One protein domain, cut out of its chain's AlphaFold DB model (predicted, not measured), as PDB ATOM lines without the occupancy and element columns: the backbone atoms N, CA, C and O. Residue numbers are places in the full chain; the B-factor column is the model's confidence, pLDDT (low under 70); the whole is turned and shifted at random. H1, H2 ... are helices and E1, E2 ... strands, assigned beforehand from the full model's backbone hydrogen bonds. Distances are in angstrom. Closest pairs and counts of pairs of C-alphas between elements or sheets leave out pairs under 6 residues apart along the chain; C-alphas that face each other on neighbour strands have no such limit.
ATOM      1  N   SER A   2      14.052 -29.669  26.090       58.25
ATOM      2  CA  SER A   2      15.235 -28.922  26.583       58.25
ATOM      3  C   SER A   2      16.579 -29.287  25.905       58.25
ATOM      4  O   SER A   2      17.327 -28.400  25.499       58.25
ATOM      5  N   SER A   3      16.851 -30.577  25.659       61.03
ATOM      6  CA  SER A   3      18.114 -31.051  25.053       61.03
ATOM      7  C   SER A   3      18.300 -30.687  23.573       61.03
ATOM      8  O   SER A   3      19.419 -30.625  23.070       61.03
ATOM      9  N   ARG A   4      17.198 -30.447  22.851       60.16
ATOM     10  CA  ARG A   4      17.229 -30.123  21.417       60.16
ATOM     11  C   ARG A   4      17.550 -28.646  21.196       60.16
ATOM     12  O   ARG A   4      18.278 -28.304  20.270       60.16
ATOM     13  N   THR A   5      17.051 -27.784  22.084       62.66
ATOM     14  CA  THR A   5      17.335 -26.345  22.084       62.66
ATOM     15  C   THR A   5      18.788 -26.062  22.473       62.66
ATOM     16  O   THR A   5      19.435 -25.244  21.825       62.66
ATOM     17  N   SER A   6      19.340 -26.783  23.459       68.50
ATOM     18  CA  SER A   6      20.758 -26.658  23.833       68.50
ATOM     19  C   SER A   6      21.705 -27.140  22.727       68.50
ATOM     20  O   SER A   6      22.695 -26.475  22.441       68.50
ATOM     21  N   SER A   7      21.368 -28.240  22.042       76.00
ATOM     22  CA  SER A   7      22.139 -28.748  20.899       76.00
ATOM     23  C   SER A   7      22.153 -27.771  19.715       76.00
ATOM     24  O   SER A   7      23.206 -27.554  19.116       76.00
ATOM     25  N   LYS A   8      21.019 -27.123  19.407       80.88
ATOM     26  CA  LYS A   8      20.947 -26.117  18.333       80.88
ATOM     27  C   LYS A   8      21.764 -24.863  18.659       80.88
ATOM     28  O   LYS A   8      22.428 -24.335  17.774       80.88
ATOM     29  N   LYS A   9      21.754 -24.423  19.923       86.94
ATOM     30  CA  LYS A   9      22.579 -23.301  20.392       86.94
ATOM     31  C   LYS A   9      24.074 -23.606  20.257       86.94
ATOM     32  O   LYS A   9      24.792 -22.817  19.661       86.94
ATOM     33  N   ALA A  10      24.516 -24.775  20.720       89.50
ATOM     34  CA  ALA A  10      25.914 -25.188  20.597       89.50
ATOM     35  C   ALA A  10      26.371 -25.300  19.128       89.50
ATOM     36  O   ALA A  10      27.493 -24.929  18.794       89.50
ATOM     37  N   ALA A  11      25.498 -25.778  18.233       90.69
ATOM     38  CA  ALA A  11      25.788 -25.828  16.800       90.69
ATOM     39  C   ALA A  11      25.935 -24.426  16.179       90.69
ATOM     40  O   ALA A  11      26.814 -24.232  15.340       90.69
ATOM     41  N   ALA A  12      25.111 -23.463  16.604       93.50
ATOM     42  CA  ALA A  12      25.225 -22.065  16.189       93.50
ATOM     43  C   ALA A  12      26.538 -21.441  16.672       93.50
ATOM     44  O   ALA A  12      27.304 -20.946  15.852       93.50
ATOM     45  N   GLU A  13      26.856 -21.577  17.962       94.44
ATOM     46  CA  GLU A  13      28.110 -21.078  18.546       94.44
ATOM     47  C   GLU A  13      29.343 -21.677  17.844       94.44
ATOM     48  O   GLU A  13      30.307 -20.970  17.551       94.44
ATOM     49  N   ALA A  14      29.314 -22.973  17.515       94.81
ATOM     50  CA  ALA A  14      30.399 -23.627  16.786       94.81
ATOM     51  C   ALA A  14      30.545 -23.112  15.343       94.81
ATOM     52  O   ALA A  14      31.669 -22.914  14.878       94.81
ATOM     53  N   ALA A  15      29.430 -22.888  14.639       96.25
ATOM     54  CA  ALA A  15      29.443 -22.347  13.282       96.25
ATOM     55  C   ALA A  15      29.942 -20.896  13.256       96.25
ATOM     56  O   ALA A  15      30.802 -20.557  12.443       96.25
ATOM     57  N   GLU A  16      29.474 -20.063  14.185       95.88
ATOM     58  CA  GLU A  16      29.955 -18.690  14.363       95.88
ATOM     59  C   GLU A  16      31.454 -18.666  14.665       95.88
ATOM     60  O   GLU A  16      32.202 -17.943  14.009       95.88
ATOM     61  N   ALA A  17      31.921 -19.515  15.586       95.62
ATOM     62  CA  ALA A  17      33.340 -19.618  15.915       95.62
ATOM     63  C   ALA A  17      34.196 -20.052  14.713       95.62
ATOM     64  O   ALA A  17      35.318 -19.564  14.556       95.62
ATOM     65  N   ALA A  18      33.682 -20.947  13.863       96.75
ATOM     66  CA  ALA A  18      34.347 -21.367  12.632       96.75
ATOM     67  C   ALA A  18      34.457 -20.210  11.628       96.75
ATOM     68  O   ALA A  18      35.546 -19.942  11.121       96.75
ATOM     69  N   ILE A  19      33.367 -19.475  11.394       96.06
ATOM     70  CA  ILE A  19      33.332 -18.316  10.488       96.06
ATOM     71  C   ILE A  19      34.263 -17.205  10.980       96.06
ATOM     72  O   ILE A  19      35.085 -16.706  10.215       96.06
ATOM     73  N   GLN A  20      34.203 -16.872  12.270       94.50
ATOM     74  CA  GLN A  20      35.046 -15.845  12.890       94.50
ATOM     75  C   GLN A  20      36.528 -16.236  12.958       94.50
ATOM     76  O   GLN A  20      37.377 -15.376  13.185       94.50
ATOM     77  N   SER A  21      36.862 -17.521  12.784       96.00
ATOM     78  CA  SER A  21      38.257 -17.967  12.740       96.00
ATOM     79  C   SER A  21      38.955 -17.652  11.418       96.00
ATOM     80  O   SER A  21      40.184 -17.580  11.386       96.00
ATOM     81  N   ILE A  22      38.193 -17.437  10.339       95.94
ATOM     82  CA  ILE A  22      38.758 -17.151   9.022       95.94
ATOM     83  C   ILE A  22      39.503 -15.818   9.060       95.94
ATOM     84  O   ILE A  22      38.976 -14.777   9.448       95.94
ATOM     85  N   GLY A  23      40.758 -15.866   8.637       95.06
ATOM     86  CA  GLY A  23      41.682 -14.750   8.640       95.06
ATOM     87  C   GLY A  23      42.425 -14.534   9.953       95.06
ATOM     88  O   GLY A  23      43.276 -13.648   9.999       95.06
ATOM     89  N   LEU A  24      42.162 -15.317  11.003       95.94
ATOM     90  CA  LEU A  24      42.944 -15.255  12.238       95.94
ATOM     91  C   LEU A  24      44.307 -15.932  12.083       95.94
ATOM     92  O   LEU A  24      44.497 -16.844  11.275       95.94
ATOM     93  N   GLY A  25      45.241 -15.488  12.918       96.12
ATOM     94  CA  GLY A  25      46.543 -16.116  13.091       96.12
ATOM     95  C   GLY A  25      46.482 -17.446  13.835       96.12
ATOM     96  O   GLY A  25      45.578 -17.679  14.643       96.12
ATOM     97  N   TYR A  26      47.460 -18.312  13.596       95.50
ATOM     98  CA  TYR A  26      47.560 -19.625  14.226       95.50
ATOM     99  C   TYR A  26      49.004 -20.154  14.245       95.50
ATOM    100  O   TYR A  26      49.784 -19.932  13.315       95.50
ATOM    101  N   ASP A  27      49.362 -20.880  15.306       95.00
ATOM    102  CA  ASP A  27      50.661 -21.545  15.423       95.00
ATOM    103  C   ASP A  27      50.587 -22.981  14.921       95.00
ATOM    104  O   ASP A  27      49.972 -23.848  15.533       95.00
ATOM    105  N   LEU A  28      51.273 -23.270  13.818       93.62
ATOM    106  CA  LEU A  28      51.280 -24.604  13.223       93.62
ATOM    107  C   LEU A  28      51.906 -25.666  14.145       93.62
ATOM    108  O   LEU A  28      51.699 -26.865  13.962       93.62
ATOM    109  N   THR A  29      52.646 -25.232  15.163       92.31
ATOM    110  CA  THR A  29      53.260 -26.085  16.184       92.31
ATOM    111  C   THR A  29      52.279 -26.559  17.258       92.31
ATOM    112  O   THR A  29      52.669 -27.390  18.077       92.31
ATOM    113  N   VAL A  30      51.023 -26.088  17.268       93.56
ATOM    114  CA  VAL A  30      49.966 -26.580  18.173       93.56
ATOM    115  C   VAL A  30      48.887 -27.383  17.425       93.56
ATOM    116  O   VAL A  30      48.962 -27.580  16.211       93.56
ATOM    117  N   ASP A  31      47.917 -27.926  18.167       93.62
ATOM    118  CA  ASP A  31      46.797 -28.726  17.644       93.62
ATOM    119  C   ASP A  31      45.704 -27.857  16.997       93.62
ATOM    120  O   ASP A  31      45.460 -26.746  17.448       93.62
ATOM    121  N   LEU A  32      44.964 -28.374  16.010       92.81
ATOM    122  CA  LEU A  32      44.062 -27.612  15.118       92.81
ATOM    123  C   LEU A  32      42.768 -27.101  15.778       92.81
ATOM    124  O   LEU A  32      41.813 -26.711  15.104       92.81
ATOM    125  N   LYS A  33      42.679 -27.129  17.107       93.06
ATOM    126  CA  LYS A  33      41.476 -26.715  17.832       93.06
ATOM    127  C   LYS A  33      41.311 -25.199  17.749       93.06
ATOM    128  O   LYS A  33      42.234 -24.453  18.063       93.06
ATOM    129  N   LEU A  34      40.085 -24.738  17.482       93.12
ATOM    130  CA  LEU A  34      39.747 -23.307  17.377       93.12
ATOM    131  C   LEU A  34      40.112 -22.471  18.617       93.12
ATOM    132  O   LEU A  34      40.224 -21.247  18.531       93.12
ATOM    133  N   LYS A  35      40.307 -23.100  19.782       92.94
ATOM    134  CA  LYS A  35      40.784 -22.417  20.995       92.94
ATOM    135  C   LYS A  35      42.198 -21.839  20.850       92.94
ATOM    136  O   LYS A  35      42.547 -20.944  21.606       92.94
ATOM    137  N   TYR A  36      42.987 -22.335  19.898       94.25
ATOM    138  CA  TYR A  36      44.355 -21.885  19.648       94.25
ATOM    139  C   TYR A  36      44.463 -20.801  18.566       94.25
ATOM    140  O   TYR A  36      45.565 -20.344  18.274       94.25
ATOM    141  N   CYS A  37      43.350 -20.358  17.965       94.75
ATOM    142  CA  CYS A  37      43.378 -19.183  17.092       94.75
ATOM    143  C   CYS A  37      43.871 -17.961  17.881       94.75
ATOM    144  O   CYS A  37      43.387 -17.696  18.987       94.75
ATOM    145  N   LYS A  38      44.772 -17.180  17.285       93.75
ATOM    146  CA  LYS A  38      45.253 -15.914  17.837       93.75
ATOM    147  C   LYS A  38      44.111 -14.900  17.801       93.75
ATOM    148  O   LYS A  38      43.801 -14.318  16.764       93.75
ATOM    149  N   ARG A  39      43.459 -14.723  18.949       89.19
ATOM    150  CA  ARG A  39      42.458 -13.679  19.185       89.19
ATOM    151  C   ARG A  39      43.100 -12.620  20.065       89.19
ATOM    152  O   ARG A  39      43.564 -12.931  21.160       89.19
ATOM    153  N   GLN A  40      43.149 -11.384  19.588       75.81
ATOM    154  CA  GLN A  40      43.615 -10.272  20.402       75.81
ATOM    155  C   GLN A  40      42.529  -9.947  21.427       75.81
ATOM    156  O   GLN A  40      41.376  -9.698  21.076       75.81
ATOM    157  N   GLN A  41      42.883  -9.984  22.709       61.47
ATOM    158  CA  GLN A  41      41.993  -9.521  23.768       61.47
ATOM    159  C   GLN A  41      41.993  -7.989  23.739       61.47
ATOM    160  O   GLN A  41      43.050  -7.368  23.859       61.47
ATOM    161  N   SER A  42      40.827  -7.371  23.546       50.28
ATOM    162  CA  SER A  42      40.699  -5.921  23.709       50.28
ATOM    163  C   SER A  42      40.685  -5.593  25.200       50.28
ATOM    164  O   SER A  42      39.841  -6.100  25.936       50.28
ATOM    165  N   ALA A  43      41.607  -4.739  25.644       46.31
ATOM    166  CA  ALA A  43      41.594  -4.198  27.001       46.31
ATOM    167  C   ALA A  43      40.493  -3.135  27.202       46.31
ATOM    168  O   ALA A  43      40.227  -2.750  28.337       46.31
ATOM    169  N   VAL A  44      39.848  -2.648  26.131       41.56
ATOM    170  CA  VAL A  44      38.863  -1.560  26.210       41.56
ATOM    171  C   VAL A  44      37.808  -1.706  25.109       41.56
ATOM    172  O   VAL A  44      38.058  -1.321  23.975       41.56
ATOM    173  N   GLY A  45      36.632  -2.240  25.465       43.25
ATOM    174  CA  GLY A  45      35.280  -1.880  24.975       43.25
ATOM    175  C   GLY A  45      34.917  -1.911  23.480       43.25
ATOM    176  O   GLY A  45      33.734  -1.901  23.159       43.25
ATOM    177  N   VAL A  46      35.876  -1.974  22.563       44.47
ATOM    178  CA  VAL A  46      35.678  -2.049  21.115       44.47
ATOM    179  C   VAL A  46      36.529  -3.214  20.631       44.47
ATOM    180  O   VAL A  46      37.735  -3.274  20.893       44.47
ATOM    181  N   GLY A  47      35.884  -4.201  20.013       55.91
ATOM    182  CA  GLY A  47      36.553  -5.396  19.515       55.91
ATOM    183  C   GLY A  47      37.536  -5.013  18.418       55.91
ATOM    184  O   GLY A  47      37.123  -4.696  17.306       55.91
ATOM    185  N   VAL A  48      38.835  -5.029  18.724       64.38
ATOM    186  CA  VAL A  48      39.864  -4.966  17.687       64.38
ATOM    187  C   VAL A  48      39.738  -6.248  16.883       64.38
ATOM    188  O   VAL A  48      39.948  -7.351  17.395       64.38
ATOM    189  N   ASP A  49      39.342  -6.102  15.628       78.81
ATOM    190  CA  ASP A  49      39.235  -7.228  14.724       78.81
ATOM    191  C   ASP A  49      40.614  -7.876  14.546       78.81
ATOM    192  O   ASP A  49      41.552  -7.286  14.007       78.81
ATOM    193  N   SER A  50      40.710  -9.105  15.049       88.50
ATOM    194  CA  SER A  50      41.946  -9.880  15.156       88.50
ATOM    195  C   SER A  50      42.366 -10.536  13.839       88.50
ATOM    196  O   SER A  50      43.389 -11.223  13.806       88.50
ATOM    197  N   ARG A  51      41.592 -10.365  12.758       92.94
ATOM    198  CA  ARG A  51      41.943 -10.900  11.441       92.94
ATOM    199  C   ARG A  51      43.210 -10.239  10.920       92.94
ATOM    200  O   ARG A  51      43.356  -9.021  10.939       92.94
ATOM    201  N   LEU A  52      44.124 -11.063  10.422       94.94
ATOM    202  CA  LEU A  52      45.393 -10.644   9.832       94.94
ATOM    203  C   LEU A  52      45.233 -10.214   8.375       94.94
ATOM    204  O   LEU A  52      46.021  -9.420   7.858       94.94
ATOM    205  N   ILE A  53      44.197 -10.733   7.725       93.88
ATOM    206  CA  ILE A  53      43.863 -10.467   6.330       93.88
ATOM    207  C   ILE A  53      42.642  -9.555   6.233       93.88
ATOM    208  O   ILE A  53      41.787  -9.512   7.123       93.88
ATOM    209  N   ALA A  54      42.578  -8.787   5.154       91.44
ATOM    210  CA  ALA A  54      41.415  -7.989   4.818       91.44
ATOM    211  C   ALA A  54      40.288  -8.903   4.317       91.44
ATOM    212  O   ALA A  54      40.497  -9.743   3.441       91.44
ATOM    213  N   ILE A  55      39.101  -8.732   4.890       91.31
ATOM    214  CA  ILE A  55      37.853  -9.364   4.467       91.31
ATOM    215  C   ILE A  55      36.830  -8.233   4.397       91.31
ATOM    216  O   ILE A  55      36.781  -7.410   5.306       91.31
ATOM    217  N   ASP A  56      36.085  -8.166   3.297       88.75
ATOM    218  CA  ASP A  56      35.034  -7.172   3.085       88.75
ATOM    219  C   ASP A  56      33.796  -7.534   3.921       88.75
ATOM    220  O   ASP A  56      33.097  -8.504   3.616       88.75
ATOM    221  N   ASP A  57      33.558  -6.767   4.985       86.75
ATOM    222  CA  ASP A  57      32.384  -6.905   5.850       86.75
ATOM    223  C   ASP A  57      31.217  -5.989   5.434       86.75
ATOM    224  O   ASP A  57      30.154  -6.056   6.048       86.75
ATOM    225  N   ASP A  58      31.362  -5.166   4.387       89.69
ATOM    226  CA  ASP A  58      30.258  -4.350   3.861       89.69
ATOM    227  C   ASP A  58      29.292  -5.225   3.049       89.69
ATOM    228  O   ASP A  58      28.080  -5.000   2.995       89.69
ATOM    229  N   GLN A  59      29.833  -6.265   2.412       89.94
ATOM    230  CA  GLN A  59      29.086  -7.215   1.601       89.94
ATOM    231  C   GLN A  59      28.847  -8.524   2.353       89.94
ATOM    232  O   GLN A  59      29.543  -9.522   2.148       89.94
ATOM    233  N   VAL A  60      27.797  -8.548   3.172       95.69
ATOM    234  CA  VAL A  60      27.407  -9.726   3.962       95.69
ATOM    235  C   VAL A  60      26.166 -10.438   3.426       95.69
ATOM    236  O   VAL A  60      25.374  -9.887   2.659       95.69
ATOM    237  N   ARG A  61      25.999 -11.699   3.824       96.00
ATOM    238  CA  ARG A  61      24.811 -12.517   3.564       96.00
ATOM    239  C   ARG A  61      24.514 -13.445   4.735       96.00
ATOM    240  O   ARG A  61      25.363 -13.693   5.587       96.00
ATOM    241  N   GLU A  62      23.314 -14.002   4.729       96.62
ATOM    242  CA  GLU A  62      23.004 -15.181   5.525       96.62
ATOM    243  C   GLU A  62      23.537 -16.443   4.823       96.62
ATOM    244  O   GLU A  62      23.453 -16.559   3.596       96.62
ATOM    245  N   ILE A  63      24.095 -17.386   5.588       95.69
ATOM    246  CA  ILE A  63      24.474 -18.717   5.092       95.69
ATOM    247  C   ILE A  63      23.783 -19.815   5.899       95.69
ATOM    248  O   ILE A  63      23.747 -19.774   7.128       95.69
ATOM    249  N   ALA A  64      23.253 -20.820   5.208       94.94
ATOM    250  CA  ALA A  64      22.705 -22.012   5.845       94.94
ATOM    251  C   ALA A  64      23.834 -22.983   6.207       94.94
ATOM    252  O   ALA A  64      24.711 -23.241   5.385       94.94
ATOM    253  N   ILE A  65      23.788 -23.560   7.410       95.44
ATOM    254  CA  ILE A  65      24.765 -24.551   7.864       95.44
ATOM    255  C   ILE A  65      24.297 -25.956   7.453       95.44
ATOM    256  O   ILE A  65      23.258 -26.431   7.937       95.44
ATOM    257  N   PRO A  66      25.040 -26.659   6.576       92.69
ATOM    258  CA  PRO A  66      24.667 -27.992   6.120       92.69
ATOM    259  C   PRO A  66      24.482 -28.976   7.283       92.69
ATOM    260  O   PRO A  66      25.292 -29.046   8.202       92.69
ATOM    261  N   GLY A  67      23.394 -29.752   7.248       85.19
ATOM    262  CA  GLY A  67      23.110 -30.783   8.255       85.19
ATOM    263  C   GLY A  67      22.613 -30.271   9.614       85.19
ATOM    264  O   GLY A  67      22.257 -31.085  10.461       85.19
ATOM    265  N   ALA A  68      22.506 -28.955   9.826       86.75
ATOM    266  CA  ALA A  68      22.135 -28.358  11.115       86.75
ATOM    267  C   ALA A  68      20.636 -27.996  11.249       86.75
ATOM    268  O   ALA A  68      20.267 -27.096  12.002       86.75
ATOM    269  N   GLY A  69      19.749 -28.686  10.520       85.38
ATOM    270  CA  GLY A  69      18.293 -28.556  10.694       85.38
ATOM    271  C   GLY A  69      17.738 -27.152  10.412       85.38
ATOM    272  O   GLY A  69      16.926 -26.648  11.188       85.38
ATOM    273  N   GLY A  70      18.207 -26.518   9.332       87.56
ATOM    274  CA  GLY A  70      17.782 -25.173   8.926       87.56
ATOM    275  C   GLY A  70      18.396 -24.043   9.758       87.56
ATOM    276  O   GLY A  70      17.835 -22.955   9.812       87.56
ATOM    277  N   LEU A  71      19.504 -24.302  10.460       94.06
ATOM    278  CA  LEU A  71      20.298 -23.249  11.085       94.06
ATOM    279  C   LEU A  71      20.919 -22.353  10.006       94.06
ATOM    280  O   LEU A  71      21.589 -22.854   9.102       94.06
ATOM    281  N   CYS A  72      20.751 -21.047  10.170       95.56
ATOM    282  CA  CYS A  72      21.387 -20.028   9.353       95.56
ATOM    283  C   CYS A  72      22.206 -19.081  10.232       95.56
ATOM    284  O   CYS A  72      21.792 -18.774  11.350       95.56
ATOM    285  N   ILE A  73      23.350 -18.629   9.720       96.38
ATOM    286  CA  ILE A  73      24.199 -17.620  10.360       96.38
ATOM    287  C   ILE A  73      24.114 -16.325   9.538       96.38
ATOM    288  O   ILE A  73      24.451 -16.355   8.348       96.38
ATOM    289  N   PRO A  74      23.649 -15.205  10.123       95.88
ATOM    290  CA  PRO A  74      23.563 -13.922   9.435       95.88
ATOM    291  C   PRO A  74      24.925 -13.216   9.378       95.88
ATOM    292  O   PRO A  74      25.872 -13.600  10.062       95.88
ATOM    293  N   ASN A  75      24.995 -12.126   8.610       94.75
ATOM    294  CA  ASN A  75      26.134 -11.198   8.581       94.75
ATOM    295  C   ASN A  75      27.486 -11.851   8.239       94.75
ATOM    296  O   ASN A  75      28.528 -11.440   8.743       94.75
ATOM    297  N   VAL A  76      27.481 -12.869   7.377       95.62
ATOM    298  CA  VAL A  76      28.705 -13.541   6.932       95.62
ATOM    299  C   VAL A  76      29.231 -12.870   5.663       95.62
ATOM    300  O   VAL A  76      28.479 -12.778   4.687       95.62
ATOM    301  N   PRO A  77      30.504 -12.428   5.631       94.94
ATOM    302  CA  PRO A  77      31.131 -11.876   4.433       94.94
ATOM    303  C   PRO A  77      30.943 -12.762   3.203       94.94
ATOM    304  O   PRO A  77      31.106 -13.983   3.270       94.94
ATOM    305  N   LYS A  78      30.640 -12.164   2.043       93.88
ATOM    306  CA  LYS A  78      30.373 -12.922   0.807       93.88
ATOM    307  C   LYS A  78      31.549 -13.798   0.366       93.88
ATOM    308  O   LYS A  78      31.315 -14.840  -0.256       93.88
ATOM    309  N   SER A  79      32.773 -13.407   0.706       93.75
ATOM    310  CA  SER A  79      33.995 -14.165   0.427       93.75
ATOM    311  C   SER A  79      34.151 -15.416   1.294       93.75
ATOM    312  O   SER A  79      34.995 -16.244   0.983       93.75
ATOM    313  N   ILE A  80      33.356 -15.607   2.350       95.62
ATOM    314  CA  ILE A  80      33.385 -16.822   3.172       95.62
ATOM    315  C   ILE A  80      32.291 -17.778   2.697       95.62
ATOM    316  O   ILE A  80      31.094 -17.482   2.755       95.62
ATOM    317  N   LYS A  81      32.702 -18.949   2.218       95.50
ATOM    318  CA  LYS A  81      31.817 -20.032   1.785       95.50
ATOM    319  C   LYS A  81      31.634 -21.052   2.892       95.50
ATOM    320  O   LYS A  81      32.533 -21.265   3.705       95.50
ATOM    321  N   CYS A  82      30.471 -21.691   2.889       96.56
ATOM    322  CA  CYS A  82      30.194 -22.847   3.718       96.56
ATOM    323  C   CYS A  82      29.669 -23.973   2.834       96.56
ATOM    324  O   CYS A  82      28.588 -23.851   2.259       96.56
ATOM    325  N   ASP A  83      30.452 -25.042   2.719       95.62
ATOM    326  CA  ASP A  83      30.129 -26.175   1.862       95.62
ATOM    327  C   ASP A  83      29.743 -27.387   2.706       95.62
ATOM    328  O   ASP A  83      30.162 -27.555   3.858       95.62
ATOM    329  N   LYS A  84      28.912 -28.254   2.124       94.81
ATOM    330  CA  LYS A  84      28.531 -29.515   2.756       94.81
ATOM    331  C   LYS A  84      29.773 -30.385   2.928       94.81
ATOM    332  O   LYS A  84      30.550 -30.558   1.996       94.81
ATOM    333  N   GLY A  85      29.931 -30.945   4.120       91.06
ATOM    334  CA  GLY A  85      31.022 -31.855   4.407       91.06
ATOM    335  C   GLY A  85      30.787 -33.262   3.861       91.06
ATOM    336  O   GLY A  85      29.758 -33.582   3.257       91.06
ATOM    337  N   GLU A  86      31.758 -34.121   4.125       89.75
ATOM    338  CA  GLU A  86      31.756 -35.526   3.749       89.75
ATOM    339  C   GLU A  86      32.087 -36.413   4.950       89.75
ATOM    340  O   GLU A  86      32.764 -36.010   5.901       89.75
ATOM    341  N   ARG A  87      31.616 -37.657   4.893       84.38
ATOM    342  CA  ARG A  87      32.001 -38.708   5.830       84.38
ATOM    343  C   ARG A  87      32.932 -39.660   5.106       84.38
ATOM    344  O   ARG A  87      32.519 -40.266   4.122       84.38
ATOM    345  N   MET A  88      34.133 -39.843   5.639       83.75
ATOM    346  CA  MET A  88      35.102 -40.786   5.091       83.75
ATOM    347  C   MET A  88      35.735 -41.619   6.210       83.75
ATOM    348  O   MET A  88      35.957 -41.142   7.326       83.75
ATOM    349  N   ARG A  89      35.986 -42.898   5.915       83.19
ATOM    350  CA  ARG A  89      36.875 -43.737   6.723       83.19
ATOM    351  C   ARG A  89      38.296 -43.481   6.240       83.19
ATOM    352  O   ARG A  89      38.522 -43.452   5.033       83.19
ATOM    353  N   PHE A  90      39.216 -43.297   7.171       82.94
ATOM    354  CA  PHE A  90      40.617 -43.047   6.880       82.94
ATOM    355  C   PHE A  90      41.453 -44.108   7.584       82.94
ATOM    356  O   PHE A  90      41.410 -44.205   8.806       82.94
ATOM    357  N   GLY A  91      42.216 -44.863   6.803       88.06
ATOM    358  CA  GLY A  91      43.255 -45.761   7.289       88.06
ATOM    359  C   GLY A  91      44.550 -45.452   6.555       88.06
ATOM    360  O   GLY A  91      44.522 -45.201   5.347       88.06
ATOM    361  N   SER A  92      45.663 -45.413   7.277       91.62
ATOM    362  CA  SER A  92      46.990 -45.292   6.679       91.62
ATOM    363  C   SER A  92      47.634 -46.664   6.510       91.62
ATOM    364  O   SER A  92      47.318 -47.609   7.234       91.62
ATOM    365  N   ASP A  93      48.631 -46.743   5.634       92.62
ATOM    366  CA  ASP A  93      49.625 -47.811   5.713       92.62
ATOM    367  C   ASP A  93      50.469 -47.680   6.998       92.62
ATOM    368  O   ASP A  93      50.371 -46.703   7.753       92.62
ATOM    369  N   VAL A  94      51.337 -48.665   7.236       94.31
ATOM    370  CA  VAL A  94      52.369 -48.602   8.277       94.31
ATOM    371  C   VAL A  94      53.554 -47.803   7.737       94.31
ATOM    372  O   VAL A  94      54.337 -48.295   6.924       94.31
ATOM    373  N   LEU A  95      53.681 -46.553   8.177       96.00
ATOM    374  CA  LEU A  95      54.612 -45.578   7.610       96.00
ATOM    375  C   LEU A  95      55.758 -45.242   8.564       96.00
ATOM    376  O   LEU A  95      55.635 -45.333   9.785       96.00
ATOM    377  N   SER A  96      56.880 -44.781   8.012       96.00
ATOM    378  CA  SER A  96      57.921 -44.127   8.813       96.00
ATOM    379  C   SER A  96      57.435 -42.784   9.376       96.00
ATOM    380  O   SER A  96      56.498 -42.175   8.854       96.00
ATOM    381  N   PHE A  97      58.128 -42.268  10.397       97.25
ATOM    382  CA  PHE A  97      57.841 -40.950  10.981       97.25
ATOM    383  C   PHE A  97      57.753 -39.839   9.920       97.25
ATOM    384  O   PHE A  97      56.821 -39.041   9.923       97.25
ATOM    385  N   GLN A  98      58.707 -39.803   8.983       96.88
ATOM    386  CA  GLN A  98      58.776 -38.762   7.952       96.88
ATOM    387  C   GLN A  98      57.628 -38.863   6.944       96.88
ATOM    388  O   GLN A  98      57.060 -37.840   6.576       96.88
ATOM    389  N   GLN A  99      57.281 -40.079   6.511       97.31
ATOM    390  CA  GLN A  99      56.167 -40.307   5.586       97.31
ATOM    391  C   GLN A  99      54.830 -39.939   6.230       97.31
ATOM    392  O   GLN A  99      54.019 -39.258   5.611       97.31
ATOM    393  N   MET A 100      54.622 -40.328   7.491       97.69
ATOM    394  CA  MET A 100      53.405 -39.975   8.218       97.69
ATOM    395  C   MET A 100      53.309 -38.462   8.461       97.69
ATOM    396  O   MET A 100      52.249 -37.872   8.273       97.69
ATOM    397  N   SER A 101      54.420 -37.808   8.822       97.50
ATOM    398  CA  SER A 101      54.455 -36.346   8.954       97.50
ATOM    399  C   SER A 101      54.126 -35.646   7.634       97.50
ATOM    400  O   SER A 101      53.421 -34.642   7.642       97.50
ATOM    401  N   GLU A 102      54.634 -36.150   6.511       97.31
ATOM    402  CA  GLU A 102      54.336 -35.611   5.183       97.31
ATOM    403  C   GLU A 102      52.854 -35.783   4.823       97.31
ATOM    404  O   GLU A 102      52.229 -34.831   4.357       97.31
ATOM    405  N   GLN A 103      52.263 -36.945   5.120       95.88
ATOM    406  CA  GLN A 103      50.833 -37.191   4.922       95.88
ATOM    407  C   GLN A 103      49.966 -36.214   5.739       95.88
ATOM    408  O   GLN A 103      49.059 -35.592   5.190       95.88
ATOM    409  N   PHE A 104      50.284 -36.005   7.020       95.94
ATOM    410  CA  PHE A 104      49.592 -35.020   7.865       95.94
ATOM    411  C   PHE A 104      49.721 -33.585   7.328       95.94
ATOM    412  O   PHE A 104      48.779 -32.799   7.416       95.94
ATOM    413  N   ASN A 105      50.871 -33.227   6.756       95.88
ATOM    414  CA  ASN A 105      51.082 -31.904   6.168       95.88
ATOM    415  C   ASN A 105      50.232 -31.704   4.909       95.88
ATOM    416  O   ASN A 105      49.625 -30.644   4.745       95.88
ATOM    417  N   GLN A 106      50.119 -32.729   4.062       94.81
ATOM    418  CA  GLN A 106      49.275 -32.689   2.865       94.81
ATOM    419  C   GLN A 106      47.795 -32.482   3.212       94.81
ATOM    420  O   GLN A 106      47.117 -31.719   2.523       94.81
ATOM    421  N   GLU A 107      47.302 -33.061   4.316       90.19
ATOM    422  CA  GLU A 107      45.934 -32.814   4.811       90.19
ATOM    423  C   GLU A 107      45.677 -31.332   5.146       90.19
ATOM    424  O   GLU A 107      44.546 -30.853   5.030       90.19
ATOM    425  N   LEU A 108      46.729 -30.588   5.502       92.19
ATOM    426  CA  LEU A 108      46.701 -29.146   5.771       92.19
ATOM    427  C   LEU A 108      47.088 -28.295   4.554       92.19
ATOM    428  O   LEU A 108      47.223 -27.080   4.674       92.19
ATOM    429  N   THR A 109      47.234 -28.905   3.372       91.44
ATOM    430  CA  THR A 109      47.721 -28.244   2.145       91.44
ATOM    431  C   THR A 109      49.124 -27.638   2.320       91.44
ATOM    432  O   THR A 109      49.458 -26.610   1.733       91.44
ATOM    433  N   LEU A 110      49.958 -28.279   3.141       91.62
ATOM    434  CA  LEU A 110      51.353 -27.916   3.372       91.62
ATOM    435  C   LEU A 110      52.290 -28.894   2.660       91.62
ATOM    436  O   LEU A 110      51.959 -30.059   2.438       91.62
ATOM    437  N   SER A 111      53.485 -28.416   2.326       91.00
ATOM    438  CA  SER A 111      54.556 -29.229   1.756       91.00
ATOM    439  C   SER A 111      55.621 -29.571   2.802       91.00
ATOM    440  O   SER A 111      55.753 -28.917   3.837       91.00
ATOM    441  N   GLY A 112      56.415 -30.602   2.515       91.94
ATOM    442  CA  GLY A 112      57.549 -30.997   3.346       91.94
ATOM    443  C   GLY A 112      57.190 -31.932   4.500       91.94
ATOM    444  O   GLY A 112      56.057 -32.380   4.655       91.94
ATOM    445  N   LYS A 113      58.207 -32.243   5.309       92.56
ATOM    446  CA  LYS A 113      58.198 -33.363   6.272       92.56
ATOM    447  C   LYS A 113      58.426 -32.929   7.722       92.56
ATOM    448  O   LYS A 113      58.772 -33.752   8.564       92.56
ATOM    449  N   ILE A 114      58.336 -31.626   7.992       93.12
ATOM    450  CA  ILE A 114      58.460 -31.099   9.353       93.12
ATOM    451  C   ILE A 114      57.135 -31.376  10.073       93.12
ATOM    452  O   ILE A 114      56.091 -30.984   9.544       93.12
ATOM    453  N   PRO A 115      57.151 -32.030  11.246       95.75
ATOM    454  CA  PRO A 115      55.929 -32.384  11.950       95.75
ATOM    455  C   PRO A 115      55.213 -31.154  12.501       95.75
ATOM    456  O   PRO A 115      55.814 -30.273  13.117       95.75
ATOM    457  N   THR A 116      53.900 -31.127  12.295       96.44
ATOM    458  CA  THR A 116      52.996 -30.106  12.832       96.44
ATOM    459  C   THR A 116      52.551 -30.463  14.245       96.44
ATOM    460  O   THR A 116      52.624 -31.617  14.675       96.44
ATOM    461  N   GLY A 117      52.015 -29.488  14.979       96.31
ATOM    462  CA  GLY A 117      51.422 -29.740  16.291       96.31
ATOM    463  C   GLY A 117      50.224 -30.688  16.235       96.31
ATOM    464  O   GLY A 117      50.002 -31.444  17.181       96.31
ATOM    465  N   HIS A 118      49.500 -30.717  15.110       95.38
ATOM    466  CA  HIS A 118      48.446 -31.700  14.856       95.38
ATOM    467  C   HIS A 118      48.990 -33.131  14.852       95.38
ATOM    468  O   HIS A 118      48.476 -33.987  15.570       95.38
ATOM    469  N   PHE A 119      50.059 -33.368  14.089       97.38
ATOM    470  CA  PHE A 119      50.749 -34.653  14.049       97.38
ATOM    471  C   PHE A 119      51.299 -35.035  15.429       97.38
ATOM    472  O   PHE A 119      51.080 -36.153  15.896       97.38
ATOM    473  N   ASN A 120      51.940 -34.090  16.125       97.00
ATOM    474  CA  ASN A 120      52.480 -34.343  17.460       97.00
ATOM    475  C   ASN A 120      51.380 -34.720  18.455       97.00
ATOM    476  O   ASN A 120      51.545 -35.652  19.234       97.00
ATOM    477  N   THR A 121      50.238 -34.038  18.401       96.00
ATOM    478  CA  THR A 121      49.097 -34.331  19.276       96.00
ATOM    479  C   THR A 121      48.485 -35.692  18.959       96.00
ATOM    480  O   THR A 121      48.161 -36.429  19.883       96.00
ATOM    481  N   ALA A 122      48.353 -36.044  17.677       96.19
ATOM    482  CA  ALA A 122      47.763 -37.311  17.248       96.19
ATOM    483  C   ALA A 122      48.534 -38.537  17.768       96.19
ATOM    484  O   ALA A 122      47.923 -39.511  18.190       96.19
ATOM    485  N   PHE A 123      49.868 -38.470  17.777       97.00
ATOM    486  CA  PHE A 123      50.735 -39.568  18.219       97.00
ATOM    487  C   PHE A 123      51.363 -39.347  19.601       97.00
ATOM    488  O   PHE A 123      52.266 -40.092  19.989       97.00
ATOM    489  N   GLU A 124      50.913 -38.337  20.348       96.06
ATOM    490  CA  GLU A 124      51.418 -37.996  21.686       96.06
ATOM    491  C   GLU A 124      52.948 -37.800  21.724       96.06
ATOM    492  O   GLU A 124      53.664 -38.356  22.564       96.06
ATOM    493  N   PHE A 125      53.474 -37.052  20.759       96.50
ATOM    494  CA  PHE A 125      54.866 -36.616  20.735       96.50
ATOM    495  C   PHE A 125      55.042 -35.337  21.554       96.50
ATOM    496  O   PHE A 125      54.255 -34.395  21.451       96.50
ATOM    497  N   THR A 126      56.082 -35.313  22.384       92.31
ATOM    498  CA  THR A 126      56.387 -34.202  23.302       92.31
ATOM    499  C   THR A 126      57.867 -33.815  23.287       92.31
ATOM    500  O   THR A 126      58.259 -32.862  23.960       92.31
ATOM    501  N   GLY A 127      58.703 -34.546  22.543       90.00
ATOM    502  CA  GLY A 127      60.130 -34.295  22.435       90.00
ATOM    503  C   GLY A 127      60.477 -33.336  21.296       90.00
ATOM    504  O   GLY A 127      59.625 -32.790  20.597       90.00
ATOM    505  N   GLY A 128      61.780 -33.132  21.093       91.88
ATOM    506  CA  GLY A 128      62.268 -32.557  19.842       91.88
ATOM    507  C   GLY A 128      62.068 -33.561  18.707       91.88
ATOM    508  O   GLY A 128      62.367 -34.744  18.881       91.88
ATOM    509  N   TRP A 129      61.606 -33.098  17.543       92.31
ATOM    510  CA  TRP A 129      61.187 -33.985  16.455       92.31
ATOM    511  C   TRP A 129      62.272 -34.974  16.010       92.31
ATOM    512  O   TRP A 129      61.950 -36.097  15.642       92.31
ATOM    513  N   GLN A 130      63.559 -34.607  16.083       94.88
ATOM    514  CA  GLN A 130      64.658 -35.523  15.760       94.88
ATOM    515  C   GLN A 130      64.704 -36.715  16.721       94.88
ATOM    516  O   GLN A 130      64.938 -37.847  16.302       94.88
ATOM    517  N   LYS A 131      64.469 -36.466  18.015       95.31
ATOM    518  CA  LYS A 131      64.444 -37.504  19.047       95.31
ATOM    519  C   LYS A 131      63.203 -38.376  18.900       95.31
ATOM    520  O   LYS A 131      63.309 -39.595  19.006       95.31
ATOM    521  N   ASP A 132      62.052 -37.769  18.645       96.38
ATOM    522  CA  ASP A 132      60.805 -38.506  18.446       96.38
ATOM    523  C   ASP A 132      60.871 -39.386  17.193       96.38
ATOM    524  O   ASP A 132      60.524 -40.565  17.253       96.38
ATOM    525  N   ALA A 133      61.432 -38.867  16.099       96.38
ATOM    526  CA  ALA A 133      61.703 -39.640  14.894       96.38
ATOM    527  C   ALA A 133      62.669 -40.804  15.155       96.38
ATOM    528  O   ALA A 133      62.375 -41.928  14.762       96.38
ATOM    529  N   ALA A 134      63.787 -40.571  15.854       95.56
ATOM    530  CA  ALA A 134      64.769 -41.619  16.150       95.56
ATOM    531  C   ALA A 134      64.201 -42.748  17.031       95.56
ATOM    532  O   ALA A 134      64.581 -43.905  16.874       95.56
ATOM    533  N   ASN A 135      63.277 -42.424  17.940       95.75
ATOM    534  CA  ASN A 135      62.640 -43.403  18.826       95.75
ATOM    535  C   ASN A 135      61.386 -44.055  18.227       95.75
ATOM    536  O   ASN A 135      60.801 -44.940  18.850       95.75
ATOM    537  N   THR A 136      60.981 -43.669  17.018       96.69
ATOM    538  CA  THR A 136      59.795 -44.207  16.349       96.69
ATOM    539  C   THR A 136      60.213 -45.158  15.236       96.69
ATOM    540  O   THR A 136      60.955 -44.788  14.331       96.69
ATOM    541  N   LYS A 137      59.715 -46.397  15.278       95.44
ATOM    542  CA  LYS A 137      59.900 -47.377  14.201       95.44
ATOM    543  C   LYS A 137      58.929 -47.099  13.064       95.44
ATOM    544  O   LYS A 137      59.340 -46.866  11.932       95.44
ATOM    545  N   THR A 138      57.641 -47.116  13.389       96.38
ATOM    546  CA  THR A 138      56.543 -46.927  12.443       96.38
ATOM    547  C   THR A 138      55.351 -46.268  13.126       96.38
ATOM    548  O   THR A 138      55.223 -46.300  14.354       96.38
ATOM    549  N   LEU A 139      54.492 -45.662  12.316       96.94
ATOM    550  CA  LEU A 139      53.242 -45.028  12.698       96.94
ATOM    551  C   LEU A 139      52.125 -45.540  11.793       96.94
ATOM    552  O   LEU A 139      52.344 -45.760  10.602       96.94
ATOM    553  N   ALA A 140      50.930 -45.682  12.348       95.56
ATOM    554  CA  ALA A 140      49.725 -45.982  11.587       95.56
ATOM    555  C   ALA A 140      48.502 -45.354  12.256       95.56
ATOM    556  O   ALA A 140      48.526 -45.055  13.453       95.56
ATOM    557  N   PHE A 141      47.426 -45.170  11.501       94.50
ATOM    558  CA  PHE A 141      46.128 -44.820  12.057       94.50
ATOM    559  C   PHE A 141      44.987 -45.503  11.302       94.50
ATOM    560  O   PHE A 141      45.097 -45.748  10.103       94.50
ATOM    561  N   ASP A 142      43.871 -45.744  11.986       92.69
ATOM    562  CA  ASP A 142      42.588 -46.120  11.376       92.69
ATOM    563  C   ASP A 142      41.443 -45.452  12.138       92.69
ATOM    564  O   ASP A 142      41.518 -45.229  13.350       92.69
ATOM    565  N   GLY A 143      40.380 -45.102  11.421       92.31
ATOM    566  CA  GLY A 143      39.199 -44.517  12.028       92.31
ATOM    567  C   GLY A 143      38.267 -43.819  11.052       92.31
ATOM    568  O   GLY A 143      38.352 -43.947   9.829       92.31
ATOM    569  N   ILE A 144      37.322 -43.073  11.613       91.62
ATOM    570  CA  ILE A 144      36.287 -42.357  10.874       91.62
ATOM    571  C   ILE A 144      36.431 -40.865  11.154       91.62
ATOM    572  O   ILE A 144      36.438 -40.419  12.299       91.62
ATOM    573  N   SER A 145      36.462 -40.071  10.086       90.19
ATOM    574  CA  SER A 145      36.329 -38.622  10.176       90.19
ATOM    575  C   SER A 145      35.054 -38.185   9.462       90.19
ATOM    576  O   SER A 145      34.786 -38.531   8.307       90.19
ATOM    577  N   ILE A 146      34.225 -37.449  10.192       91.62
ATOM    578  CA  ILE A 146      32.963 -36.893   9.726       91.62
ATOM    579  C   ILE A 146      33.150 -35.388   9.663       91.62
ATOM    580  O   ILE A 146      33.115 -34.710  10.688       91.62
ATOM    581  N   THR A 147      33.304 -34.855   8.454       93.50
ATOM    582  CA  THR A 147      33.149 -33.421   8.216       93.50
ATOM    583  C   THR A 147      31.664 -33.156   7.990       93.50
ATOM    584  O   THR A 147      31.066 -33.684   7.060       93.50
ATOM    585  N   LEU A 148      31.042 -32.355   8.850       94.25
ATOM    586  CA  LEU A 148      29.644 -31.945   8.695       94.25
ATOM    587  C   LEU A 148      29.526 -30.821   7.662       94.25
ATOM    588  O   LEU A 148      28.665 -30.854   6.783       94.25
ATOM    589  N   TYR A 149      30.432 -29.852   7.756       95.75
ATOM    590  CA  TYR A 149      30.567 -28.740   6.826       95.75
ATOM    591  C   TYR A 149      31.995 -28.197   6.862       95.75
ATOM    592  O   TYR A 149      32.726 -28.383   7.839       95.75
ATOM    593  N   SER A 150      32.398 -27.524   5.794       96.25
ATOM    594  CA  SER A 150      33.603 -26.698   5.770       96.25
ATOM    595  C   SER A 150      33.216 -25.227   5.748       96.25
ATOM    596  O   SER A 150      32.145 -24.862   5.269       96.25
ATOM    597  N   VAL A 151      34.092 -24.382   6.279       97.12
ATOM    598  CA  VAL A 151      34.032 -22.931   6.115       97.12
ATOM    599  C   VAL A 151      35.356 -22.505   5.514       97.12
ATOM    600  O   VAL A 151      36.400 -22.854   6.055       97.12
ATOM    601  N   ALA A 152      35.340 -21.796   4.393       96.00
ATOM    602  CA  ALA A 152      36.566 -21.417   3.705       96.00
ATOM    603  C   ALA A 152      36.442 -20.046   3.052       96.00
ATOM    604  O   ALA A 152      35.387 -19.671   2.544       96.00
ATOM    605  N   LEU A 153      37.550 -19.316   3.040       95.12
ATOM    606  CA  LEU A 153      37.700 -18.124   2.230       95.12
ATOM    607  C   LEU A 153      37.736 -18.530   0.751       95.12
ATOM    608  O   LEU A 153      38.487 -19.419   0.343       95.12
ATOM    609  N   GLU A 154      36.924 -17.876  -0.067       89.31
ATOM    610  CA  GLU A 154      36.946 -18.017  -1.512       89.31
ATOM    611  C   GLU A 154      38.322 -17.608  -2.040       89.31
ATOM    612  O   GLU A 154      38.857 -16.567  -1.649       89.31
ATOM    613  N   LYS A 155      38.894 -18.438  -2.925       70.31
ATOM    614  CA  LYS A 155      40.197 -18.191  -3.557       70.31
ATOM    615  C   LYS A 155      40.167 -16.837  -4.269       70.31
ATOM    616  O   LYS A 155      39.687 -16.718  -5.390       70.31
ATOM    617  N   SER A 156      40.680 -15.830  -3.583       68.38
ATOM    618  CA  SER A 156      40.719 -14.427  -3.976       68.38
ATOM    619  C   SER A 156      42.087 -13.858  -3.595       68.38
ATOM    620  O   SER A 156      42.885 -14.523  -2.932       68.38
ATOM    621  N   GLN A 157      42.396 -12.649  -4.060       69.56
ATOM    622  CA  GLN A 157      43.641 -11.968  -3.708       69.56
ATOM    623  C   GLN A 157      43.614 -11.603  -2.218       69.56
ATOM    624  O   GLN A 157      43.009 -10.611  -1.818       69.56
ATOM    625  N   VAL A 158      44.241 -12.438  -1.388       84.94
ATOM    626  CA  VAL A 158      44.326 -12.227   0.058       84.94
ATOM    627  C   VAL A 158      45.361 -11.140   0.343       84.94
ATOM    628  O   VAL A 158      46.544 -11.315   0.060       84.94
ATOM    629  N   ALA A 159      44.927 -10.028   0.934       91.50
ATOM    630  CA  ALA A 159      45.811  -8.951   1.368       91.50
ATOM    631  C   ALA A 159      45.933  -8.934   2.894       91.50
ATOM    632  O   ALA A 159      44.929  -9.005   3.603       91.50
ATOM    633  N   LEU A 160      47.157  -8.792   3.410       93.00
ATOM    634  CA  LEU A 160      47.364  -8.475   4.825       93.00
ATOM    635  C   LEU A 160      46.793  -7.091   5.139       93.00
ATOM    636  O   LEU A 160      46.875  -6.172   4.319       93.00
ATOM    637  N   ARG A 161      46.279  -6.919   6.354       92.81
ATOM    638  CA  ARG A 161      45.905  -5.596   6.858       92.81
ATOM    639  C   ARG A 161      47.137  -4.733   7.065       92.81
ATOM    640  O   ARG A 161      48.202  -5.229   7.428       92.81
ATOM    641  N   ASP A 162      46.981  -3.425   6.905       92.12
ATOM    642  CA  ASP A 162      48.128  -2.518   6.946       92.12
ATOM    643  C   ASP A 162      48.836  -2.540   8.295       92.12
ATOM    644  O   ASP A 162      50.058  -2.627   8.339       92.12
ATOM    645  N   HIS A 163      48.103  -2.569   9.408       90.75
ATOM    646  CA  HIS A 163      48.724  -2.653  10.732       90.75
ATOM    647  C   HIS A 163      49.549  -3.942  10.934       90.75
ATOM    648  O   HIS A 163      50.497  -3.936  11.713       90.75
ATOM    649  N   ILE A 164      49.227  -5.030  10.222       93.38
ATOM    650  CA  ILE A 164      50.019  -6.267  10.233       93.38
ATOM    651  C   ILE A 164      51.288  -6.088   9.414       93.38
ATOM    652  O   ILE A 164      52.358  -6.433   9.901       93.38
ATOM    653  N   LYS A 165      51.195  -5.489   8.218       93.56
ATOM    654  CA  LYS A 165      52.368  -5.181   7.378       93.56
ATOM    655  C   LYS A 165      53.394  -4.337   8.137       93.56
ATOM    656  O   LYS A 165      54.575  -4.656   8.110       93.56
ATOM    657  N   HIS A 166      52.938  -3.312   8.858       93.12
ATOM    658  CA  HIS A 166      53.807  -2.458   9.677       93.12
ATOM    659  C   HIS A 166      54.403  -3.181  10.894       93.12
ATOM    660  O   HIS A 166      55.441  -2.766  11.399       93.12
ATOM    661  N   ALA A 167      53.753  -4.240  11.386       93.06
ATOM    662  CA  ALA A 167      54.245  -5.020  12.518       93.06
ATOM    663  C   ALA A 167      55.304  -6.060  12.121       93.06
ATOM    664  O   ALA A 167      55.975  -6.592  13.006       93.06
ATOM    665  N   VAL A 168      55.455  -6.366  10.825       93.31
ATOM    666  CA  VAL A 168      56.481  -7.296  10.339       93.31
ATOM    667  C   VAL A 168      57.868  -6.713  10.637       93.31
ATOM    668  O   VAL A 168      58.152  -5.586  10.226       93.31
ATOM    669  N   PRO A 169      58.755  -7.453  11.328       93.75
ATOM    670  CA  PRO A 169      60.121  -7.000  11.560       93.75
ATOM    671  C   PRO A 169      60.849  -6.718  10.239       93.75
ATOM    672  O   PRO A 169      60.852  -7.547   9.333       93.75
ATOM    673  N   SER A 170      61.504  -5.561  10.138       93.44
ATOM    674  CA  SER A 170      62.243  -5.143   8.935       93.44
ATOM    675  C   SER A 170      63.615  -5.812   8.781       93.44
ATOM    676  O   SER A 170      64.294  -5.610   7.778       93.44
ATOM    677  N   SER A 171      64.045  -6.589   9.776       93.69
ATOM    678  CA  SER A 171      65.327  -7.291   9.797       93.69
ATOM    679  C   SER A 171      65.199  -8.638  10.505       93.69
ATOM    680  O   SER A 171      64.215  -8.908  11.197       93.69
ATOM    681  N   TRP A 172      66.211  -9.488  10.333       92.94
ATOM    682  CA  TRP A 172      66.270 -10.814  10.940       92.94
ATOM    683  C   TRP A 172      66.713 -10.748  12.413       92.94
ATOM    684  O   TRP A 172      67.772 -11.255  12.778       92.94
ATOM    685  N   ASP A 173      65.914 -10.093  13.260       95.75
ATOM    686  CA  ASP A 173      66.077 -10.104  14.720       95.75
ATOM    687  C   ASP A 173      65.263 -11.262  15.331       95.75
ATOM    688  O   ASP A 173      64.025 -11.214  15.309       95.75
ATOM    689  N   PRO A 174      65.912 -12.291  15.915       96.50
ATOM    690  CA  PRO A 174      65.217 -13.421  16.522       96.50
ATOM    691  C   PRO A 174      64.197 -13.011  17.588       96.50
ATOM    692  O   PRO A 174      63.125 -13.609  17.671       96.50
ATOM    693  N   ALA A 175      64.491 -11.980  18.389       96.62
ATOM    694  CA  ALA A 175      63.594 -11.554  19.455       96.62
ATOM    695  C   ALA A 175      62.336 -10.869  18.893       96.62
ATOM    696  O   ALA A 175      61.227 -11.133  19.365       96.62
ATOM    697  N   ALA A 176      62.476 -10.012  17.877       96.00
ATOM    698  CA  ALA A 176      61.340  -9.416  17.176       96.00
ATOM    699  C   ALA A 176      60.489 -10.456  16.440       96.00
ATOM    700  O   ALA A 176      59.263 -10.399  16.535       96.00
ATOM    701  N   LEU A 177      61.113 -11.428  15.766       95.94
ATOM    702  CA  LEU A 177      60.403 -12.524  15.101       95.94
ATOM    703  C   LEU A 177      59.618 -13.376  16.103       95.94
ATOM    704  O   LEU A 177      58.445 -13.657  15.873       95.94
ATOM    705  N   ALA A 178      60.223 -13.721  17.243       95.56
ATOM    706  CA  ALA A 178      59.545 -14.463  18.303       95.56
ATOM    707  C   ALA A 178      58.319 -13.707  18.837       95.56
ATOM    708  O   ALA A 178      57.247 -14.293  18.953       95.56
ATOM    709  N   ARG A 179      58.436 -12.393  19.090       95.31
ATOM    710  CA  ARG A 179      57.291 -11.558  19.509       95.31
ATOM    711  C   ARG A 179      56.204 -11.468  18.437       95.31
ATOM    712  O   ARG A 179      55.022 -11.457  18.769       95.31
ATOM    713  N   PHE A 180      56.584 -11.385  17.162       94.94
ATOM    714  CA  PHE A 180      55.628 -11.362  16.058       94.94
ATOM    715  C   PHE A 180      54.851 -12.680  15.973       94.94
ATOM    716  O   PHE A 180      53.624 -12.652  15.917       94.94
ATOM    717  N   ILE A 181      55.549 -13.818  16.024       95.06
ATOM    718  CA  ILE A 181      54.938 -15.155  16.004       95.06
ATOM    719  C   ILE A 181      54.055 -15.360  17.237       95.06
ATOM    720  O   ILE A 181      52.922 -15.809  17.107       95.06
ATOM    721  N   ASP A 182      54.508 -14.966  18.426       94.12
ATOM    722  CA  ASP A 182      53.692 -15.085  19.636       94.12
ATOM    723  C   ASP A 182      52.368 -14.311  19.506       94.12
ATOM    724  O   ASP A 182      51.297 -14.825  19.840       94.12
ATOM    725  N   LYS A 183      52.413 -13.114  18.911       93.75
ATOM    726  CA  LYS A 183      51.241 -12.249  18.742       93.75
ATOM    727  C   LYS A 183      50.316 -12.656  17.590       93.75
ATOM    728  O   LYS A 183      49.097 -12.639  17.754       93.75
ATOM    729  N   TYR A 184      50.871 -12.960  16.422       94.88
ATOM    730  CA  TYR A 184      50.119 -13.143  15.173       94.88
ATOM    731  C   TYR A 184      50.119 -14.584  14.670       94.88
ATOM    732  O   TYR A 184      49.347 -14.934  13.790       94.88
ATOM    733  N   GLY A 185      50.925 -15.452  15.256       95.50
ATOM    734  CA  GLY A 185      51.070 -16.830  14.830       95.50
ATOM    735  C   GLY A 185      51.984 -17.001  13.621       95.50
ATOM    736  O   GLY A 185      52.445 -16.049  12.994       95.50
ATOM    737  N   THR A 186      52.246 -18.260  13.298       95.31
ATOM    738  CA  THR A 186      53.045 -18.655  12.123       95.31
ATOM    739  C   THR A 186      52.264 -18.680  10.802       95.31
ATOM    740  O   THR A 186      52.865 -18.542   9.742       95.31
ATOM    741  N   HIS A 187      50.948 -18.909  10.849       95.06
ATOM    742  CA  HIS A 187      50.083 -19.137   9.685       95.06
ATOM    743  C   HIS A 187      48.753 -18.386   9.832       95.06
ATOM    744  O   HIS A 187      48.367 -18.003  10.935       95.06
ATOM    745  N   VAL A 188      48.031 -18.213   8.721       95.06
ATOM    746  CA  VAL A 188      46.681 -17.629   8.686       95.06
ATOM    747  C   VAL A 188      45.662 -18.713   8.351       95.06
ATOM    748  O   VAL A 188      45.861 -19.496   7.423       95.06
ATOM    749  N   ILE A 189      44.544 -18.739   9.071       95.31
ATOM    750  CA  ILE A 189      43.446 -19.670   8.810       95.31
ATOM    751  C   ILE A 189      42.650 -19.179   7.599       95.31
ATOM    752  O   ILE A 189      41.986 -18.150   7.659       95.31
ATOM    753  N   VAL A 190      42.679 -19.932   6.501       94.69
ATOM    754  CA  VAL A 190      41.880 -19.642   5.291       94.69
ATOM    755  C   VAL A 190      40.714 -20.609   5.101       94.69
ATOM    756  O   VAL A 190      39.859 -20.392   4.249       94.69
ATOM    757  N   GLY A 191      40.651 -21.665   5.906       95.50
ATOM    758  CA  GLY A 191      39.539 -22.597   5.914       95.50
ATOM    759  C   GLY A 191      39.623 -23.578   7.072       95.50
ATOM    760  O   GLY A 191      40.703 -23.861   7.586       95.50
ATOM    761  N   VAL A 192      38.464 -24.083   7.478       96.25
ATOM    762  CA  VAL A 192      38.296 -25.055   8.557       96.25
ATOM    763  C   VAL A 192      37.263 -26.105   8.158       96.25
ATOM    764  O   VAL A 192      36.321 -25.832   7.412       96.25
ATOM    765  N   LYS A 193      37.436 -27.323   8.671       95.38
ATOM    766  CA  LYS A 193      36.465 -28.418   8.560       95.38
ATOM    767  C   LYS A 193      35.865 -28.662   9.938       95.38
ATOM    768  O   LYS A 193      36.601 -28.887  10.895       95.38
ATOM    769  N   MET A 194      34.542 -28.608  10.036       95.56
ATOM    770  CA  MET A 194      33.810 -28.757  11.291       95.56
ATOM    771  C   MET A 194      33.118 -30.114  11.338       95.56
ATOM    772  O   MET A 194      32.471 -30.525  10.374       95.56
ATOM    773  N   GLY A 195      33.228 -30.809  12.469       92.88
ATOM    774  CA  GLY A 195      32.628 -32.124  12.653       92.88
ATOM    775  C   GLY A 195      33.284 -32.915  13.779       92.88
ATOM    776  O   GLY A 195      33.600 -32.348  14.824       92.88
ATOM    777  N   GLY A 196      33.466 -34.217  13.572       91.56
ATOM    778  CA  GLY A 196      34.032 -35.130  14.563       91.56
ATOM    779  C   GLY A 196      34.984 -36.138  13.932       91.56
ATOM    780  O   GLY A 196      34.814 -36.527  12.779       91.56
ATOM    781  N   LYS A 197      35.986 -36.557  14.700       91.25
ATOM    782  CA  LYS A 197      36.996 -37.532  14.292       91.25
ATOM    783  C   LYS A 197      37.124 -38.566  15.410       91.25
ATOM    784  O   LYS A 197      37.334 -38.185  16.557       91.25
ATOM    785  N   ASP A 198      36.973 -39.836  15.060       93.00
ATOM    786  CA  ASP A 198      37.196 -40.982  15.940       93.00
ATOM    787  C   ASP A 198      38.290 -41.841  15.311       93.00
ATOM    788  O   ASP A 198      38.077 -42.447  14.262       93.00
ATOM    789  N   MET A 199      39.496 -41.774  15.873       92.00
ATOM    790  CA  MET A 199      40.700 -42.349  15.277       92.00
ATOM    791  C   MET A 199      41.550 -43.013  16.332       92.00
ATOM    792  O   MET A 199      41.769 -42.459  17.411       92.00
ATOM    793  N   ILE A 200      42.110 -44.145  15.947       94.06
ATOM    794  CA  ILE A 200      43.129 -44.848  16.700       94.06
ATOM    795  C   ILE A 200      44.463 -44.538  16.034       94.06
ATOM    796  O   ILE A 200      44.625 -44.754  14.834       94.06
ATOM    797  N   TYR A 201      45.412 -44.032  16.816       95.44
ATOM    798  CA  TYR A 201      46.780 -43.788  16.374       95.44
ATOM    799  C   TYR A 201      47.701 -44.814  17.025       95.44
ATOM    800  O   TYR A 201      47.799 -44.900  18.248       95.44
ATOM    801  N   ALA A 202      48.387 -45.594  16.199       94.56
ATOM    802  CA  ALA A 202      49.364 -46.575  16.632       94.56
ATOM    803  C   ALA A 202      50.774 -46.003  16.464       94.56
ATOM    804  O   ALA A 202      51.182 -45.606  15.371       94.56
ATOM    805  N   LYS A 203      51.535 -45.990  17.563       95.31
ATOM    806  CA  LYS A 203      52.938 -45.569  17.596       95.31
ATOM    807  C   LYS A 203      53.825 -46.745  17.979       95.31
ATOM    808  O   LYS A 203      53.847 -47.157  19.139       95.31
ATOM    809  N   GLN A 204      54.591 -47.264  17.023       95.12
ATOM    810  CA  GLN A 204      55.552 -48.328  17.281       95.12
ATOM    811  C   GLN A 204      56.908 -47.739  17.679       95.12
ATOM    812  O   GLN A 204      57.544 -47.026  16.905       95.12
ATOM    813  N   GLN A 205      57.384 -48.075  18.878       94.38
ATOM    814  CA  GLN A 205      58.713 -47.677  19.357       94.38
ATOM    815  C   GLN A 205      59.827 -48.385  18.574       94.38
ATOM    816  O   GLN A 205      59.668 -49.541  18.180       94.38
ATOM    817  N   HIS A 206      60.975 -47.724  18.401       92.44
ATOM    818  CA  HIS A 206      62.141 -48.262  17.686       92.44
ATOM    819  C   HIS A 206      62.620 -49.609  18.249       92.44
ATOM    820  O   HIS A 206      62.976 -50.509  17.495       92.44
ATOM    821  N   SER A 207      62.546 -49.780  19.569       93.38
ATOM    822  CA  SER A 207      62.908 -51.017  20.270       93.38
ATOM    823  C   SER A 207      61.920 -52.176  20.076       93.38
ATOM    824  O   SER A 207      62.186 -53.285  20.536       93.38
ATOM    825  N   SER A 208      60.777 -51.954  19.418       93.38
ATOM    826  CA  SER A 208      59.765 -52.990  19.208       93.38
ATOM    827  C   SER A 208      60.287 -54.108  18.290       93.38
ATOM    828  O   SER A 208      60.745 -53.825  17.173       93.38
ATOM    829  N   PRO A 209      60.155 -55.388  18.694       91.94
ATOM    830  CA  PRO A 209      60.584 -56.519  17.874       91.94
ATOM    831  C   PRO A 209      59.629 -56.803  16.703       91.94
ATOM    832  O   PRO A 209      60.031 -57.457  15.744       91.94
ATOM    833  N   LEU A 210      58.389 -56.294  16.757       90.00
ATOM    834  CA  LEU A 210      57.355 -56.541  15.746       90.00
ATOM    835  C   LEU A 210      57.764 -55.968  14.387       90.00
ATOM    836  O   LEU A 210      58.298 -54.854  14.307       90.00
ATOM    837  N   GLN A 211      57.505 -56.702  13.310       85.50
ATOM    838  CA  GLN A 211      57.733 -56.214  11.953       85.50
ATOM    839  C   GLN A 211      56.509 -55.441  11.445       85.50
ATOM    840  O   GLN A 211      55.404 -55.652  11.947       85.50
ATOM    841  N   PRO A 212      56.657 -54.563  10.435       77.31
ATOM    842  CA  PRO A 212      55.522 -53.825   9.872       77.31
ATOM    843  C   PRO A 212      54.346 -54.726   9.456       77.31
ATOM    844  O   PRO A 212      53.192 -54.390   9.707       77.31
ATOM    845  N   ALA A 213      54.633 -55.913   8.913       81.69
ATOM    846  CA  ALA A 213      53.617 -56.894   8.526       81.69
ATOM    847  C   ALA A 213      52.831 -57.483   9.713       81.69
ATOM    848  O   ALA A 213      51.708 -57.945   9.524       81.69
ATOM    849  N   ASP A 214      53.401 -57.487  10.920       83.44
ATOM    850  CA  ASP A 214      52.704 -57.924  12.135       83.44
ATOM    851  C   ASP A 214      51.775 -56.821  12.654       83.44
ATOM    852  O   ASP A 214      50.695 -57.101  13.167       83.44
ATOM    853  N   VAL A 215      52.178 -55.559  12.477       79.69
ATOM    854  CA  VAL A 215      51.377 -54.384  12.846       79.69
ATOM    855  C   VAL A 215      50.157 -54.255  11.934       79.69
ATOM    856  O   VAL A 215      49.068 -54.000  12.426       79.69
ATOM    857  N   GLN A 216      50.312 -54.506  10.632       76.69
ATOM    858  CA  GLN A 216      49.232 -54.379   9.644       76.69
ATOM    859  C   GLN A 216      48.130 -55.454   9.757       76.69
ATOM    860  O   GLN A 216      47.073 -55.318   9.151       76.69
ATOM    861  N   LYS A 217      48.374 -56.548  10.489       68.62
ATOM    862  CA  LYS A 217      47.413 -57.654  10.663       68.62
ATOM    863  C   LYS A 217      46.408 -57.440  11.803       68.62
ATOM    864  O   LYS A 217      45.520 -58.277  11.952       68.62
TER     865      LYS A 217
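Overview. This is residues 2 to 217 of the 218 residues of the protein "MACPF domain-containing protein" of Prunus armeniaca (UniProt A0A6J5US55). A long, narrow sheet bends like an arch, with E5 and E6 side by side along it and E3 running on into E4 along the other edge of E5. H2 and H3 sit inside the curve, the last residues of H1 and the hairpin of E1 and E2 pack near one end, H4 and H7 are at the other end, and H5 and H6 make a loose head beyond the end near H1. The printed part has 216 residues, with named elements in the order H1 E1 E2 E3 E4 H2 H3 H4 E5 H5 H6 E6 H7, of mixed class, helices and strands. Both sheets are antiparallel, and the larger is branched at E5. The whole is only just compact, close to loose, with a radius of gyration of the C-alphas of 20.0 A and spans of 61 by 53 by 33 A.

Arrangement. H1, residues 2 to 21, only grazes the branched sheet with residues 14 to 21. E1, residues 60 to 64, and E2, residues 72 to 77, form an antiparallel hairpin, with N 61 and O 76 2.8 A apart. E3, residues 80 to 84, and E4, residues 87 to 91, lie on one side of E5, residues 136 to 153, and E6, residues 191 to 205, on the other side. Within hydrogen-bond range are N 81 and O 152, 2.8 A; N 90 and O 143, 2.9 A; and N 144 and O 198, 2.8 A. E5 bends by 95 degrees at residue 148 and E6 by 93 degrees at residue 195. H2, residues 97 to 107, is on this sheet at a height of 9.2 A, over none of its strands; its closest C-alphas to E5 are Phe 97 and Thr 138, 6.3 A. H3, residues 117 to 122, and H2 only just touch, with 3 pairs of C-alphas within 8 A, the closest being Phe 104 and Phe 119, 6.3 A. H4, residues 129 to 135, and H7, residues 212 to 215, only graze the sheet. H5, residues 162 to 167, and H6, residues 174 to 184, are not on it; they are close but not clearly touching, with C-alphas of Ala 167 and Phe 180 7.4 A apart. In H1 to H6 every O i to N i+4 pair is within hydrogen-bond range; H7 is too short for one.

Along the chain. H1 begins at C-alpha 2 (15.235, -28.922, 26.583) and measures 29.0 A. E5 measures 37.0 A and E6 34.3 A, ending at C-alpha 205 (58.713, -47.677, 19.357). H7 ends at C-alpha 215 (51.377, -54.384, 12.846).

Size, cuts and confidence. The two farthest C-alphas, Asp 58 and Pro 209, are 61.9 A apart. The printed part has no cut; the link from H1 to E1 is long, with 38 residues. Residues 2 to 6, 41 to 48, 156 to 157 and 217 have pLDDT under 70.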